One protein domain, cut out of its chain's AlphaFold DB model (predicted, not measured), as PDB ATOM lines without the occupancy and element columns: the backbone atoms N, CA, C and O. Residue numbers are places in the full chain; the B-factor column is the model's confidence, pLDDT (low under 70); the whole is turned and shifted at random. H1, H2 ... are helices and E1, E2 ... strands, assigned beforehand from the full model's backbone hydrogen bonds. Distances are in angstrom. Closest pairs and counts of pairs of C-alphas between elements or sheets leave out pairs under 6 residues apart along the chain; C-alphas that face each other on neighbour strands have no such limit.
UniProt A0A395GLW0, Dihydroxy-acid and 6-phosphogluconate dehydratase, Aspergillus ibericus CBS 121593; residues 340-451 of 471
ATOM      1  N   ALA A 340     -17.983  30.452  26.847       83.00
ATOM      2  CA  ALA A 340     -17.031  29.561  27.494       83.00
ATOM      3  C   ALA A 340     -17.514  29.193  28.895       83.00
ATOM      4  O   ALA A 340     -18.133  30.010  29.587       83.00
ATOM      5  N   MET A 341     -17.211  27.964  29.307       85.19
ATOM      6  CA  MET A 341     -17.524  27.474  30.641       85.19
ATOM      7  C   MET A 341     -16.246  27.459  31.466       85.19
ATOM      8  O   MET A 341     -15.233  26.896  31.051       85.19
ATOM      9  N   VAL A 342     -16.292  28.097  32.631       85.06
ATOM     10  CA  VAL A 342     -15.172  28.162  33.569       85.06
ATOM     11  C   VAL A 342     -15.514  27.380  34.826       85.06
ATOM     12  O   VAL A 342     -16.638  27.431  35.320       85.06
ATOM     13  N   TYR A 343     -14.535  26.637  35.326       84.25
ATOM     14  CA  TYR A 343     -14.668  25.762  36.485       84.25
ATOM     15  C   TYR A 343     -13.546  26.066  37.468       84.25
ATOM     16  O   TYR A 343     -12.441  26.436  37.067       84.25
ATOM     17  N   GLY A 344     -13.815  25.881  38.753       83.69
ATOM     18  CA  GLY A 344     -12.822  26.080  39.800       83.69
ATOM     19  C   GLY A 344     -13.439  25.996  41.186       83.69
ATOM     20  O   GLY A 344     -14.616  25.687  41.338       83.69
ATOM     21  N   ASN A 345     -12.656  26.320  42.207       83.00
ATOM     22  CA  ASN A 345     -13.136  26.414  43.589       83.00
ATOM     23  C   ASN A 345     -14.272  27.445  43.766       83.00
ATOM     24  O   ASN A 345     -15.145  27.233  44.598       83.00
ATOM     25  N   ILE A 346     -14.285  28.524  42.974       80.69
ATOM     26  CA  ILE A 346     -15.348  29.551  42.990       80.69
ATOM     27  C   ILE A 346     -16.613  29.076  42.250       80.69
ATOM     28  O   ILE A 346     -17.726  29.470  42.594       80.69
ATOM     29  N   ALA A 347     -16.449  28.218  41.242       82.00
ATOM     30  CA  ALA A 347     -17.512  27.734  40.368       82.00
ATOM     31  C   ALA A 347     -17.388  26.214  40.192       82.00
ATOM     32  O   ALA A 347     -17.004  25.729  39.125       82.00
ATOM     33  N   SER A 348     -17.667  25.462  41.262       79.06
ATOM     34  CA  SER A 348     -17.516  23.999  41.276       79.06
ATOM     35  C   SER A 348     -18.448  23.308  40.283       79.06
ATOM     36  O   SER A 348     -18.046  22.353  39.627       79.06
ATOM     37  N   ASP A 349     -19.659  23.845  40.135       79.31
ATOM     38  CA  ASP A 349     -20.687  23.367  39.204       79.31
ATOM     39  C   ASP A 349     -20.640  24.111  37.850       79.31
ATOM     40  O   ASP A 349     -21.512  23.945  36.995       79.31
ATOM     41  N   GLY A 350     -19.594  24.920  37.647       82.44
ATOM     42  CA  GLY A 350     -19.349  25.703  36.443       82.44
ATOM     43  C   GLY A 350     -19.917  27.124  36.485       82.44
ATOM     44  O   GLY A 350     -20.821  27.471  37.240       82.44
ATOM     45  N   ALA A 351     -19.360  27.985  35.645       85.56
ATOM     46  CA  ALA A 351     -19.844  29.330  35.370       85.56
ATOM     47  C   ALA A 351     -19.744  29.606  33.871       85.56
ATOM     48  O   ALA A 351     -18.922  29.011  33.177       85.56
ATOM     49  N   VAL A 352     -20.572  30.511  33.366       84.56
ATOM     50  CA  VAL A 352     -20.601  30.872  31.946       84.56
ATOM     51  C   VAL A 352     -20.047  32.275  31.766       84.56
ATOM     52  O   VAL A 352     -20.487  33.200  32.443       84.56
ATOM     53  N   ILE A 353     -19.138  32.438  30.807       83.56
ATOM     54  CA  ILE A 353     -18.636  33.735  30.351       83.56
ATOM     55  C   ILE A 353     -18.853  33.892  28.846       83.56
ATOM     56  O   ILE A 353     -18.644  32.965  28.060       83.56
ATOM     57  N   LYS A 354     -19.254  35.092  28.420       80.00
ATOM     58  CA  LYS A 354     -19.345  35.450  27.000       80.00
ATOM     59  C   LYS A 354     -18.006  36.003  26.505       80.00
ATOM     60  O   LYS A 354     -17.827  37.210  26.381       80.00
ATOM     61  N   ALA A 355     -17.060  35.111  26.216       77.56
ATOM     62  CA  ALA A 355     -15.693  35.472  25.822       77.56
ATOM     63  C   ALA A 355     -15.621  36.316  24.532       77.56
ATOM     64  O   ALA A 355     -14.697  37.117  24.358       77.56
ATOM     65  N   SER A 356     -16.605  36.182  23.638       71.69
ATOM     66  CA  SER A 356     -16.693  36.992  22.416       71.69
ATOM     67  C   SER A 356     -17.040  38.464  22.664       71.69
ATOM     68  O   SER A 356     -16.661  39.310  21.856       71.69
ATOM     69  N   ALA A 357     -17.727  38.778  23.771       70.12
ATOM     70  CA  ALA A 357     -18.129  40.144  24.121       70.12
ATOM     71  C   ALA A 357     -17.016  40.942  24.827       70.12
ATOM     72  O   ALA A 357     -17.057  42.173  24.838       70.12
ATOM     73  N   SER A 358     -16.000  40.252  25.350       73.75
ATOM     74  CA  SER A 358     -14.815  40.873  25.940       73.75
ATOM     75  C   SER A 358     -13.974  41.556  24.858       73.75
ATOM     76  O   SER A 358     -13.415  40.885  23.979       73.75
ATOM     77  N   LYS A 359     -13.882  42.892  24.905       69.44
ATOM     78  CA  LYS A 359     -13.014  43.658  23.996       69.44
ATOM     79  C   LYS A 359     -11.569  43.688  24.486       69.44
ATOM     80  O   LYS A 359     -10.662  43.563  23.665       69.44
ATOM     81  N   ASP A 360     -11.352  43.800  25.800       77.38
ATOM     82  CA  ASP A 360     -10.016  43.687  26.386       77.38
ATOM     83  C   ASP A 360      -9.645  42.215  26.600       77.38
ATOM     84  O   ASP A 360      -9.990  41.583  27.598       77.38
ATOM     85  N   LYS A 361      -8.879  41.666  25.656       79.81
ATOM     86  CA  LYS A 361      -8.432  40.269  25.697       79.81
ATOM     87  C   LYS A 361      -7.529  39.938  26.878       79.81
ATOM     88  O   LYS A 361      -7.398  38.756  27.192       79.81
ATOM     89  N   ARG A 362      -6.949  40.932  27.560       84.44
ATOM     90  CA  ARG A 362      -6.204  40.689  28.803       84.44
ATOM     91  C   ARG A 362      -7.130  40.162  29.897       84.44
ATOM     92  O   ARG A 362      -6.725  39.278  30.637       84.44
ATOM     93  N   LEU A 363      -8.393  40.592  29.927       84.06
ATOM     94  CA  LEU A 363      -9.360  40.156  30.940       84.06
ATOM     95  C   LEU A 363      -9.801  38.693  30.797       84.06
ATOM     96  O   LEU A 363     -10.421  38.153  31.708       84.06
ATOM     97  N   LEU A 364      -9.476  38.026  29.684       83.19
ATOM     98  CA  LEU A 364      -9.672  36.577  29.545       83.19
ATOM     99  C   LEU A 364      -8.665  35.772  30.383       83.19
ATOM    100  O   LEU A 364      -8.878  34.584  30.622       83.19
ATOM    101  N   LYS A 365      -7.572  36.406  30.821       88.50
ATOM    102  CA  LYS A 365      -6.602  35.857  31.768       88.50
ATOM    103  C   LYS A 365      -6.168  36.963  32.726       88.50
ATOM    104  O   LYS A 365      -5.185  37.658  32.483       88.50
ATOM    105  N   HIS A 366      -6.914  37.091  33.812       88.94
ATOM    106  CA  HIS A 366      -6.778  38.168  34.782       88.94
ATOM    107  C   HIS A 366      -6.651  37.609  36.193       88.94
ATOM    108  O   HIS A 366      -7.215  36.557  36.473       88.94
ATOM    109  N   GLU A 367      -5.934  38.329  37.049       91.00
ATOM    110  CA  GLU A 367      -5.863  38.075  38.486       91.00
ATOM    111  C   GLU A 367      -6.005  39.412  39.209       91.00
ATOM    112  O   GLU A 367      -5.374  40.401  38.823       91.00
ATOM    113  N   GLY A 368      -6.839  39.464  40.245       91.25
ATOM    114  CA  GLY A 368      -7.101  40.716  40.945       91.25
ATOM    115  C   GLY A 368      -7.705  40.551  42.331       91.25
ATOM    116  O   GLY A 368      -8.271  39.515  42.677       91.25
ATOM    117  N   ARG A 369      -7.612  41.615  43.138       94.69
ATOM    118  CA  ARG A 369      -8.281  41.683  44.446       94.69
ATOM    119  C   ARG A 369      -9.794  41.707  44.241       94.69
ATOM    120  O   ARG A 369     -10.298  42.583  43.535       94.69
ATOM    121  N   ALA A 370     -10.508  40.805  44.908       93.75
ATOM    122  CA  ALA A 370     -11.965  40.806  44.896       93.75
ATOM    123  C   ALA A 370     -12.541  41.984  45.696       93.75
ATOM    124  O   ALA A 370     -12.170  42.221  46.848       93.75
ATOM    125  N   VAL A 371     -13.493  42.686  45.090       96.12
ATOM    126  CA  VAL A 371     -14.339  43.697  45.724       96.12
ATOM    127  C   VAL A 371     -15.758  43.150  45.731       96.12
ATOM    128  O   VAL A 371     -16.409  43.062  44.692       96.12
ATOM    129  N   VAL A 372     -16.200  42.719  46.910       95.06
ATOM    130  CA  VAL A 372     -17.421  41.927  47.085       95.06
ATOM    131  C   VAL A 372     -18.573  42.818  47.540       95.06
ATOM    132  O   VAL A 372     -18.414  43.619  48.461       95.06
ATOM    133  N   PHE A 373     -19.725  42.629  46.904       95.00
ATOM    134  CA  PHE A 373     -21.010  43.217  47.256       95.00
ATOM    135  C   PHE A 373     -21.973  42.103  47.668       95.00
ATOM    136  O   PHE A 373     -22.167  41.132  46.928       95.00
ATOM    137  N   GLU A 374     -22.587  42.234  48.843       91.06
ATOM    138  CA  GLU A 374     -23.407  41.165  49.433       91.06
ATOM    139  C   GLU A 374     -24.736  40.946  48.698       91.06
ATOM    140  O   GLU A 374     -25.257  39.832  48.665       91.06
ATOM    141  N   ASN A 375     -25.298  42.010  48.125       89.50
ATOM    142  CA  ASN A 375     -26.536  41.999  47.351       89.50
ATOM    143  C   ASN A 375     -26.676  43.306  46.550       89.50
ATOM    144  O   ASN A 375     -25.849  44.213  46.649       89.50
ATOM    145  N   SER A 376     -27.751  43.432  45.766       89.06
ATOM    146  CA  SER A 376     -28.006  44.623  44.944       89.06
ATOM    147  C   SER A 376     -28.136  45.924  45.750       89.06
ATOM    148  O   SER A 376     -27.804  46.984  45.225       89.06
ATOM    149  N   GLN A 377     -28.598  45.868  47.005       91.12
ATOM    150  CA  GLN A 377     -28.697  47.051  47.865       91.12
ATOM    151  C   GLN A 377     -27.308  47.502  48.335       91.12
ATOM    152  O   GLN A 377     -26.994  48.686  48.258       91.12
ATOM    153  N   ASP A 378     -26.467  46.561  48.767       94.44
ATOM    154  CA  ASP A 378     -25.077  46.821  49.152       94.44
ATOM    155  C   ASP A 378     -24.262  47.397  47.981       94.44
ATOM    156  O   ASP A 378     -23.570  48.404  48.134       94.44
ATOM    157  N   LEU A 379     -24.442  46.837  46.778       94.38
ATOM    158  CA  LEU A 379     -23.861  47.377  45.547       94.38
ATOM    159  C   LEU A 379     -24.263  48.837  45.320       94.38
ATOM    160  O   LEU A 379     -23.395  49.684  45.116       94.38
ATOM    161  N   ALA A 380     -25.563  49.135  45.370       93.00
ATOM    162  CA  ALA A 380     -26.076  50.479  45.118       93.00
ATOM    163  C   ALA A 380     -25.560  51.516  46.131       93.00
ATOM    164  O   ALA A 380     -25.384  52.677  45.770       93.00
ATOM    165  N   MET A 381     -25.307  51.109  47.379       95.69
ATOM    166  CA  MET A 381     -24.776  51.999  48.417       95.69
ATOM    167  C   MET A 381     -23.263  52.218  48.302       95.69
ATOM    168  O   MET A 381     -22.795  53.305  48.628       95.69
ATOM    169  N   ARG A 382     -22.497  51.209  47.863       97.00
ATOM    170  CA  ARG A 382     -21.027  51.217  47.957       97.00
ATOM    171  C   ARG A 382     -20.273  51.464  46.657       97.00
ATOM    172  O   ARG A 382     -19.130  51.904  46.731       97.00
ATOM    173  N   ILE A 383     -20.830  51.132  45.489       95.50
ATOM    174  CA  ILE A 383     -20.056  51.100  44.229       95.50
ATOM    175  C   ILE A 383     -19.396  52.447  43.892       95.50
ATOM    176  O   ILE A 383     -18.279  52.476  43.377       95.50
ATOM    177  N   ASP A 384     -20.067  53.544  44.240       95.50
ATOM    178  CA  ASP A 384     -19.619  54.916  43.996       95.50
ATOM    179  C   ASP A 384     -19.095  55.619  45.265       95.50
ATOM    180  O   ASP A 384     -18.867  56.829  45.243       95.50
ATOM    181  N   ASP A 385     -18.870  54.883  46.360       95.38
ATOM    182  CA  ASP A 385     -18.249  55.427  47.571       95.38
ATOM    183  C   ASP A 385     -16.794  55.866  47.264       95.38
ATOM    184  O   ASP A 385     -15.982  55.060  46.768       95.38
ATOM    185  N   PRO A 386     -16.423  57.139  47.523       93.44
ATOM    186  CA  PRO A 386     -15.049  57.614  47.369       93.44
ATOM    187  C   PRO A 386     -14.029  56.748  48.114       93.44
ATOM    188  O   PRO A 386     -12.963  56.470  47.555       93.44
ATOM    189  N   GLU A 387     -14.402  56.226  49.285       95.19
ATOM    190  CA  GLU A 387     -13.548  55.433  50.175       95.19
ATOM    191  C   GLU A 387     -13.481  53.945  49.789       95.19
ATOM    192  O   GLU A 387     -12.699  53.189  50.362       95.19
ATOM    193  N   LEU A 388     -14.258  53.492  48.793       96.06
ATOM    194  CA  LEU A 388     -14.182  52.109  48.315       96.06
ATOM    195  C   LEU A 388     -12.780  51.811  47.757       96.06
ATOM    196  O   LEU A 388     -12.399  52.336  46.710       96.06
ATOM    197  N   GLU A 389     -12.024  50.923  48.392       95.56
ATOM    198  CA  GLU A 389     -10.736  50.465  47.864       95.56
ATOM    199  C   GLU A 389     -10.937  49.597  46.606       95.56
ATOM    200  O   GLU A 389     -11.173  48.392  46.691       95.56
ATOM    201  N   VAL A 390     -10.849  50.211  45.423       96.25
ATOM    202  CA  VAL A 390     -11.011  49.547  44.120       96.25
ATOM    203  C   VAL A 390     -10.062  50.150  43.086       96.25
ATOM    204  O   VAL A 390      -9.869  51.366  43.031       96.25
ATOM    205  N   THR A 391      -9.471  49.293  42.260       95.69
ATOM    206  CA  THR A 391      -8.555  49.660  41.168       95.69
ATOM    207  C   THR A 391      -9.041  49.056  39.850       95.69
ATOM    208  O   THR A 391      -9.916  48.194  39.865       95.69
ATOM    209  N   ALA A 392      -8.469  49.468  38.714       92.38
ATOM    210  CA  ALA A 392      -8.807  48.894  37.407       92.38
ATOM    211  C   ALA A 392      -8.526  47.378  37.315       92.38
ATOM    212  O   ALA A 392      -9.212  46.678  36.578       92.38
ATOM    213  N   ASP A 393      -7.566  46.872  38.097       93.50
ATOM    214  CA  ASP A 393      -7.216  45.448  38.156       93.50
ATOM    215  C   ASP A 393      -8.049  44.662  39.186       93.50
ATOM    216  O   ASP A 393      -7.904  43.448  39.318       93.50
ATOM    217  N   SER A 394      -8.926  45.322  39.947       95.50
ATOM    218  CA  SER A 394      -9.808  44.641  40.897       95.50
ATOM    219  C   SER A 394     -10.877  43.804  40.183       95.50
ATOM    220  O   SER A 394     -11.310  44.128  39.079       95.50
ATOM    221  N   VAL A 395     -11.353  42.751  40.850       92.69
ATOM    222  CA  VAL A 395     -12.453  41.901  40.369       92.69
ATOM    223  C   VAL A 395     -13.720  42.251  41.136       92.69
ATOM    224  O   VAL A 395     -13.762  42.109  42.357       92.69
ATOM    225  N   LEU A 396     -14.762  42.707  40.443       93.75
ATOM    226  CA  LEU A 396     -16.037  43.033  41.086       93.75
ATOM    227  C   LEU A 396     -16.858  41.754  41.271       93.75
ATOM    228  O   LEU A 396     -17.091  41.023  40.309       93.75
ATOM    229  N   VAL A 397     -17.321  41.491  42.491       93.19
ATOM    230  CA  VAL A 397     -18.079  40.280  42.832       93.19
ATOM    231  C   VAL A 397     -19.426  40.669  43.429       93.19
ATOM    232  O   VAL A 397     -19.467  41.368  44.434       93.19
ATOM    233  N   LEU A 398     -20.531  40.204  42.846       92.12
ATOM    234  CA  LEU A 398     -21.885  40.433  43.360       92.12
ATOM    235  C   LEU A 398     -22.541  39.113  43.767       92.12
ATOM    236  O   LEU A 398     -22.681  38.198  42.955       92.12
ATOM    237  N   LYS A 399     -22.960  39.039  45.029       90.75
ATOM    238  CA  LYS A 399     -23.616  37.877  45.634       90.75
ATOM    239  C   LYS A 399     -25.129  38.061  45.709       90.75
ATOM    240  O   LYS A 399     -25.652  39.171  45.599       90.75
ATOM    241  N   GLY A 400     -25.835  36.961  45.962       88.12
ATOM    242  CA  GLY A 400     -27.233  37.000  46.380       88.12
ATOM    243  C   GLY A 400     -28.201  37.365  45.258       88.12
ATOM    244  O   GLY A 400     -29.350  37.703  45.541       88.12
ATOM    245  N   ILE A 401     -27.773  37.277  43.997       89.62
ATOM    246  CA  ILE A 401     -28.609  37.517  42.817       89.62
ATOM    247  C   ILE A 401     -28.891  36.247  42.006       89.62
ATOM    248  O   ILE A 401     -29.330  36.314  40.858       89.62
ATOM    249  N   GLY A 402     -28.711  35.079  42.624       87.38
ATOM    250  CA  GLY A 402     -29.103  33.784  42.071       87.38
ATOM    251  C   GLY A 402     -30.608  33.467  42.130       87.38
ATOM    252  O   GLY A 402     -31.426  34.294  42.549       87.38
ATOM    253  N   PRO A 403     -31.007  32.237  41.737       86.19
ATOM    254  CA  PRO A 403     -32.410  31.804  41.709       86.19
ATOM    255  C   PRO A 403     -33.139  31.886  43.053       86.19
ATOM    256  O   PRO A 403     -34.342  32.133  43.066       86.19
ATOM    257  N   ILE A 404     -32.424  31.671  44.162       87.75
ATOM    258  CA  ILE A 404     -32.972  31.700  45.527       87.75
ATOM    259  C   ILE A 404     -32.731  33.064  46.192       87.75
ATOM    260  O   ILE A 404     -33.610  33.540  46.898       87.75
ATOM    261  N   GLY A 405     -31.566  33.687  45.966       84.88
ATOM    262  CA  GLY A 405     -31.136  34.898  46.676       84.88
ATOM    263  C   GLY A 405     -31.997  36.135  46.393       84.88
ATOM    264  O   GLY A 405     -32.522  36.733  47.326       84.88
ATOM    265  N   ASN A 406     -32.183  36.495  45.117       84.56
ATOM    266  CA  ASN A 406     -32.979  37.668  44.710       84.56
ATOM    267  C   ASN A 406     -34.470  37.362  44.470       84.56
ATOM    268  O   ASN A 406     -35.276  38.276  44.310       84.56
ATOM    269  N   PRO A 407     -34.885  36.115  44.729       88.12
ATOM    270  CA  PRO A 407     -35.607  35.202  43.829       88.12
ATOM    271  C   PRO A 407     -35.518  35.402  42.310       88.12
ATOM    272  O   PRO A 407     -35.616  36.495  41.770       88.12
ATOM    273  N   GLY A 408     -35.463  34.286  41.580       85.94
ATOM    274  CA  GLY A 408     -35.691  34.262  40.133       85.94
ATOM    275  C   GLY A 408     -34.481  34.597  39.263       85.94
ATOM    276  O   GLY A 408     -34.617  34.527  38.046       85.94
ATOM    277  N   MET A 409     -33.307  34.874  39.847       90.50
ATOM    278  CA  MET A 409     -32.047  35.109  39.125       90.50
ATOM    279  C   MET A 409     -32.160  36.270  38.112       90.50
ATOM    280  O   MET A 409     -32.271  36.013  36.908       90.50
ATOM    281  N   PRO A 410     -32.209  37.543  38.548       89.31
ATOM    282  CA  PRO A 410     -32.372  38.701  37.664       89.31
ATOM    283  C   PRO A 410     -31.200  38.894  36.690       89.31
ATOM    284  O   PRO A 410     -30.109  38.351  36.872       89.31
ATOM    285  N   GLU A 411     -31.416  39.731  35.672       86.75
ATOM    286  CA  GLU A 411     -30.382  40.188  34.726       86.75
ATOM    287  C   GLU A 411     -29.527  41.326  35.315       86.75
ATOM    288  O   GLU A 411     -29.299  42.346  34.674       86.75
ATOM    289  N   ALA A 412     -29.079  41.159  36.563       84.94
ATOM    290  CA  ALA A 412     -28.342  42.160  37.343       84.94
ATOM    291  C   ALA A 412     -26.844  41.832  37.509       84.94
ATOM    292  O   ALA A 412     -26.153  42.471  38.294       84.94
ATOM    293  N   GLY A 413     -26.334  40.828  36.789       83.00
ATOM    294  CA  GLY A 413     -24.932  40.403  36.858       83.00
ATOM    295  C   GLY A 413     -23.946  41.363  36.190       83.00
ATOM    296  O   GLY A 413     -22.739  41.237  36.389       83.00
ATOM    297  N   MET A 414     -24.436  42.338  35.418       81.94
ATOM    298  CA  MET A 414     -23.613  43.418  34.873       81.94
ATOM    299  C   MET A 414     -23.405  44.492  35.944       81.94
ATOM    300  O   MET A 414     -24.167  45.451  36.047       81.94
ATOM    301  N   ILE A 415     -22.368  44.308  36.757       89.12
ATOM    302  CA  ILE A 415     -21.963  45.292  37.764       89.12
ATOM    303  C   ILE A 415     -21.463  46.555  37.033       89.12
ATOM    304  O   ILE A 415     -20.633  46.426  36.127       89.12
ATOM    305  N   PRO A 416     -21.955  47.764  37.367       88.69
ATOM    306  CA  PRO A 416     -21.463  48.992  36.755       88.69
ATOM    307  C   PRO A 416     -20.022  49.278  37.191       88.69
ATOM    308  O   PRO A 416     -19.635  48.993  38.325       88.69
ATOM    309  N   ILE A 417     -19.230  49.872  36.296       90.44
ATOM    310  CA  ILE A 417     -17.884  50.349  36.633       90.44
ATOM    311  C   ILE A 417     -18.022  51.523  37.618       90.44
ATOM    312  O   ILE A 417     -18.793  52.443  37.329       90.44
ATOM    313  N   PRO A 418     -17.280  51.536  38.746       94.12
ATOM    314  CA  PRO A 418     -17.266  52.667  39.671       94.12
ATOM    315  C   PRO A 418     -17.027  53.989  38.939       94.12
ATOM    316  O   PRO A 418     -16.068  54.100  38.166       94.12
ATOM    317  N   ARG A 419     -17.833  55.025  39.210       92.81
ATOM    318  CA  ARG A 419     -17.737  56.318  38.499       92.81
ATOM    319  C   ARG A 419     -16.336  56.918  38.543       92.81
ATOM    320  O   ARG A 419     -15.885  57.496  37.557       92.81
ATOM    321  N   LYS A 420     -15.622  56.739  39.659       92.88
ATOM    322  CA  LYS A 420     -14.241  57.220  39.818       92.88
ATOM    323  C   LYS A 420     -13.243  56.548  38.872       92.88
ATOM    324  O   LYS A 420     -12.295  57.204  38.462       92.88
ATOM    325  N   LEU A 421     -13.466  55.285  38.501       93.25
ATOM    326  CA  LEU A 421     -12.646  54.560  37.525       93.25
ATOM    327  C   LEU A 421     -13.081  54.880  36.092       93.25
ATOM    328  O   LEU A 421     -12.232  55.125  35.236       93.25
ATOM    329  N   ALA A 422     -14.389  54.972  35.842       89.81
ATOM    330  CA  ALA A 422     -14.912  55.394  34.543       89.81
ATOM    331  C   ALA A 422     -14.401  56.797  34.154       89.81
ATOM    332  O   ALA A 422     -13.958  57.007  33.027       89.81
ATOM    333  N   ALA A 423     -14.351  57.738  35.106       90.75
ATOM    334  CA  ALA A 423     -13.781  59.075  34.910       90.75
ATOM    335  C   ALA A 423     -12.270  59.068  34.597       90.75
ATOM    336  O   ALA A 423     -11.757  60.022  34.017       90.75
ATOM    337  N   GLN A 424     -11.558  57.996  34.957       91.94
ATOM    338  CA  GLN A 424     -10.144  57.778  34.625       91.94
ATOM    339  C   GLN A 424      -9.959  57.043  33.285       91.94
ATOM    340  O   GLN A 424      -8.830  56.761  32.891       91.94
ATOM    341  N   GLY A 425     -11.050  56.740  32.574       89.38
ATOM    342  CA  GLY A 425     -11.027  56.050  31.284       89.38
ATOM    343  C   GLY A 425     -11.027  54.523  31.381       89.38
ATOM    344  O   GLY A 425     -10.750  53.860  30.382       89.38
ATOM    345  N   VAL A 426     -11.330  53.944  32.549       87.75
ATOM    346  CA  VAL A 426     -11.536  52.493  32.671       87.75
ATOM    347  C   VAL A 426     -12.855  52.126  31.997       87.75
ATOM    348  O   VAL A 426     -13.919  52.578  32.418       87.75
ATOM    349  N   MET A 427     -12.769  51.298  30.956       82.75
ATOM    350  CA  MET A 427     -13.918  50.886  30.143       82.75
ATOM    351  C   MET A 427     -14.382  49.451  30.420       82.75
ATOM    352  O   MET A 427     -15.521  49.137  30.108       82.75
ATOM    353  N   ASP A 428     -13.525  48.600  31.000       85.44
ATOM    354  CA  ASP A 428     -13.825  47.195  31.308       85.44
ATOM    355  C   ASP A 428     -13.154  46.763  32.622       85.44
ATOM    356  O   ASP A 428     -12.104  47.290  32.992       85.44
ATOM    357  N   MET A 429     -13.752  45.782  33.296       88.38
ATOM    358  CA  MET A 429     -13.258  45.103  34.495       88.38
ATOM    359  C   MET A 429     -13.820  43.677  34.530       88.38
ATOM    360  O   MET A 429     -14.960  43.453  34.108       88.38
ATOM    361  N   LEU A 430     -13.072  42.730  35.109       89.06
ATOM    362  CA  LEU A 430     -13.588  41.386  35.375       89.06
ATOM    363  C   LEU A 430     -14.690  41.443  36.445       89.06
ATOM    364  O   LEU A 430     -14.511  42.026  37.519       89.06
ATOM    365  N   ARG A 431     -15.832  40.821  36.143       89.25
ATOM    366  CA  ARG A 431     -17.033  40.838  36.985       89.25
ATOM    367  C   ARG A 431     -17.555  39.422  37.186       89.25
ATOM    368  O   ARG A 431     -17.658  38.644  36.238       89.25
ATOM    369  N   VAL A 432     -17.923  39.092  38.415       90.38
ATOM    370  CA  VAL A 432     -18.418  37.764  38.794       90.38
ATOM    371  C   VAL A 432     -19.719  37.916  39.566       90.38
ATOM    372  O   VAL A 432     -19.814  38.730  40.482       90.38
ATOM    373  N   SER A 433     -20.735  37.128  39.216       90.12
ATOM    374  CA  SER A 433     -21.962  37.062  40.013       90.12
ATOM    375  C   SER A 433     -22.643  35.701  39.935       90.12
ATOM    376  O   SER A 433     -22.381  34.914  39.026       90.12
ATOM    377  N   ASP A 434     -23.551  35.435  40.871       87.38
ATOM    378  CA  ASP A 434     -24.455  34.277  40.848       87.38
ATOM    379  C   ASP A 434     -25.757  34.541  40.060       87.38
ATOM    380  O   ASP A 434     -26.670  33.713  40.068       87.38
ATOM    381  N   GLY A 435     -25.858  35.684  39.374       87.19
ATOM    382  CA  GLY A 435     -27.025  36.095  38.592       87.19
ATOM    383  C   GLY A 435     -26.866  35.895  37.089       87.19
ATOM    384  O   GLY A 435     -25.961  35.207  36.616       87.19
ATOM    385  N   ARG A 436     -27.771  36.498  36.312       88.25
ATOM    386  CA  ARG A 436     -27.716  36.515  34.840       88.25
ATOM    387  C   ARG A 436     -27.351  37.904  34.339       88.25
ATOM    388  O   ARG A 436     -27.417  38.884  35.075       88.25
ATOM    389  N   MET A 437     -27.039  37.998  33.057       81.44
ATOM    390  CA  MET A 437     -26.916  39.267  32.348       81.44
ATOM    391  C   MET A 437     -27.923  39.318  31.205       81.44
ATOM    392  O   MET A 437     -28.393  38.277  30.735       81.44
ATOM    393  N   SER A 438     -28.250  40.525  30.755       77.19
ATOM    394  CA  SER A 438     -29.078  40.651  29.566       77.19
ATOM    395  C   SER A 438     -28.331  40.146  28.344       77.19
ATOM    396  O   SER A 438     -27.134  40.374  28.199       77.19
ATOM    397  N   GLY A 439     -29.035  39.484  27.426       63.19
ATOM    398  CA  GLY A 439     -28.427  39.052  26.163       63.19
ATOM    399  C   GLY A 439     -27.934  40.225  25.304       63.19
ATOM    400  O   GLY A 439     -27.142  40.021  24.389       63.19
ATOM    401  N   THR A 440     -28.410  41.436  25.602       60.03
ATOM    402  CA  THR A 440     -28.028  42.700  24.964       60.03
ATOM    403  C   THR A 440     -26.788  43.338  25.581       60.03
ATOM    404  O   THR A 440     -26.253  44.271  24.985       60.03
ATOM    405  N   ALA A 441     -26.328  42.847  26.739       55.72
ATOM    406  CA  ALA A 441     -25.096  43.302  27.363       55.72
ATOM    407  C   ALA A 441     -23.936  42.992  26.407       55.72
ATOM    408  O   ALA A 441     -23.600  41.835  26.134       55.72
ATOM    409  N   GLY A 442     -23.423  44.052  25.790       45.62
ATOM    410  CA  GLY A 442     -22.457  44.000  24.712       45.62
ATOM    411  C   GLY A 442     -21.645  45.283  24.684       45.62
ATOM    412  O   GLY A 442     -22.085  46.302  24.154       45.62
ATOM    413  N   GLY A 443     -20.430  45.198  25.206       40.03
ATOM    414  CA  GLY A 443     -19.443  46.263  25.202       40.03
ATOM    415  C   GLY A 443     -18.547  46.105  26.412       40.03
ATOM    416  O   GLY A 443     -19.034  46.280  27.507       40.03
ATOM    417  N   ASP A 444     -17.266  45.795  26.198       38.47
ATOM    418  CA  ASP A 444     -16.254  45.867  27.258       38.47
ATOM    419  C   ASP A 444     -16.670  45.057  28.500       38.47
ATOM    420  O   ASP A 444     -16.789  45.623  29.581       38.47
ATOM    421  N   ASP A 445     -16.972  43.756  28.334       45.12
ATOM    422  CA  ASP A 445     -17.461  42.920  29.436       45.12
ATOM    423  C   ASP A 445     -16.835  41.508  29.466       45.12
ATOM    424  O   ASP A 445     -17.087  40.670  28.593       45.12
ATOM    425  N   CYS A 446     -16.108  41.196  30.543       45.62
ATOM    426  CA  CYS A 446     -15.880  39.829  31.031       45.62
ATOM    427  C   CYS A 446     -16.780  39.573  32.253       45.62
ATOM    428  O   CYS A 446     -16.378  39.841  33.385       45.62
ATOM    429  N   VAL A 447     -18.001  39.064  32.042       52.97
ATOM    430  CA  VAL A 447     -18.907  38.676  33.141       52.97
ATOM    431  C   VAL A 447     -18.987  37.155  33.231       52.97
ATOM    432  O   VAL A 447     -19.420  36.506  32.278       52.97
ATOM    433  N   ALA A 448     -18.598  36.588  34.375       52.53
ATOM    434  CA  ALA A 448     -18.823  35.183  34.701       52.53
ATOM    435  C   ALA A 448     -20.111  35.033  35.533       52.53
ATOM    436  O   ALA A 448     -20.193  35.514  36.666       52.53
ATOM    437  N   CYS A 449     -21.116  34.357  34.972       55.00
ATOM    438  CA  CYS A 449     -22.329  33.937  35.674       55.00
ATOM    439  C   CYS A 449     -22.094  32.556  36.291       55.00
ATOM    440  O   CYS A 449     -22.040  31.563  35.563       55.00
ATOM    441  N   VAL A 450     -21.950  32.477  37.612       51.78
ATOM    442  CA  VAL A 450     -21.741  31.211  38.328       51.78
ATOM    443  C   VAL A 450     -23.039  30.408  38.351       51.78
ATOM    444  O   VAL A 450     -24.044  30.843  38.911       51.78
ATOM    445  N   ALA A 451     -23.025  29.225  37.736       43.50
ATOM    446  CA  ALA A 451     -24.112  28.268  37.836       43.50
ATOM    447  C   ALA A 451     -23.924  27.490  39.144       43.50
ATOM    448  O   ALA A 451     -23.097  26.599  39.231       43.50
TER     449      ALA A 451
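AT A GLANCE: This is residues 340 to 451 of the 471 residues of the protein "Dihydroxy-acid and 6-phosphogluconate dehydratase" of Aspergillus ibericus CBS 121593 (UniProt A0A395GLW0). With little regular structure, six short strands form a strongly twisted mixed sheet, E1 E2 E6 E5 E4 E3, among long loops, with three helices outside. Of 112 printed residues, 38 are in named elements, E1 E2 H1 E3 H2 E4 H3 E5 E6, class mixed. It is compact, radius of gyration of the C-alphas 13.2 A, spans 35, 31 and 28 A.

HOW THE PARTS SIT: E1, residues 340 to 342, and E2, 351 to 353, form a hairpin, N 342 and O 351 2.8 A apart. E6, 446 to 450, E5, 430 to 433, E4, 395 to 398, and E3, 370 to 373, are parallel neighbours, N 371 and O 395 2.8 A apart. H2, 376 to 382, between E3 and E4, and H3, 419 to 422, between E4 and E5, make right-handed strand-helix-strand units. H1, 361 to 364, and H2 only graze the sheet.

IN THESE COORDINATES: E1 begins at C-alpha 340 (-17.031, 29.561, 27.494); E6 ends at C-alpha 450 (-21.741, 31.211, 38.328).

THE WHOLE: The printed part has no cut; pLDDT is under 70 at 359 and 439 to 451.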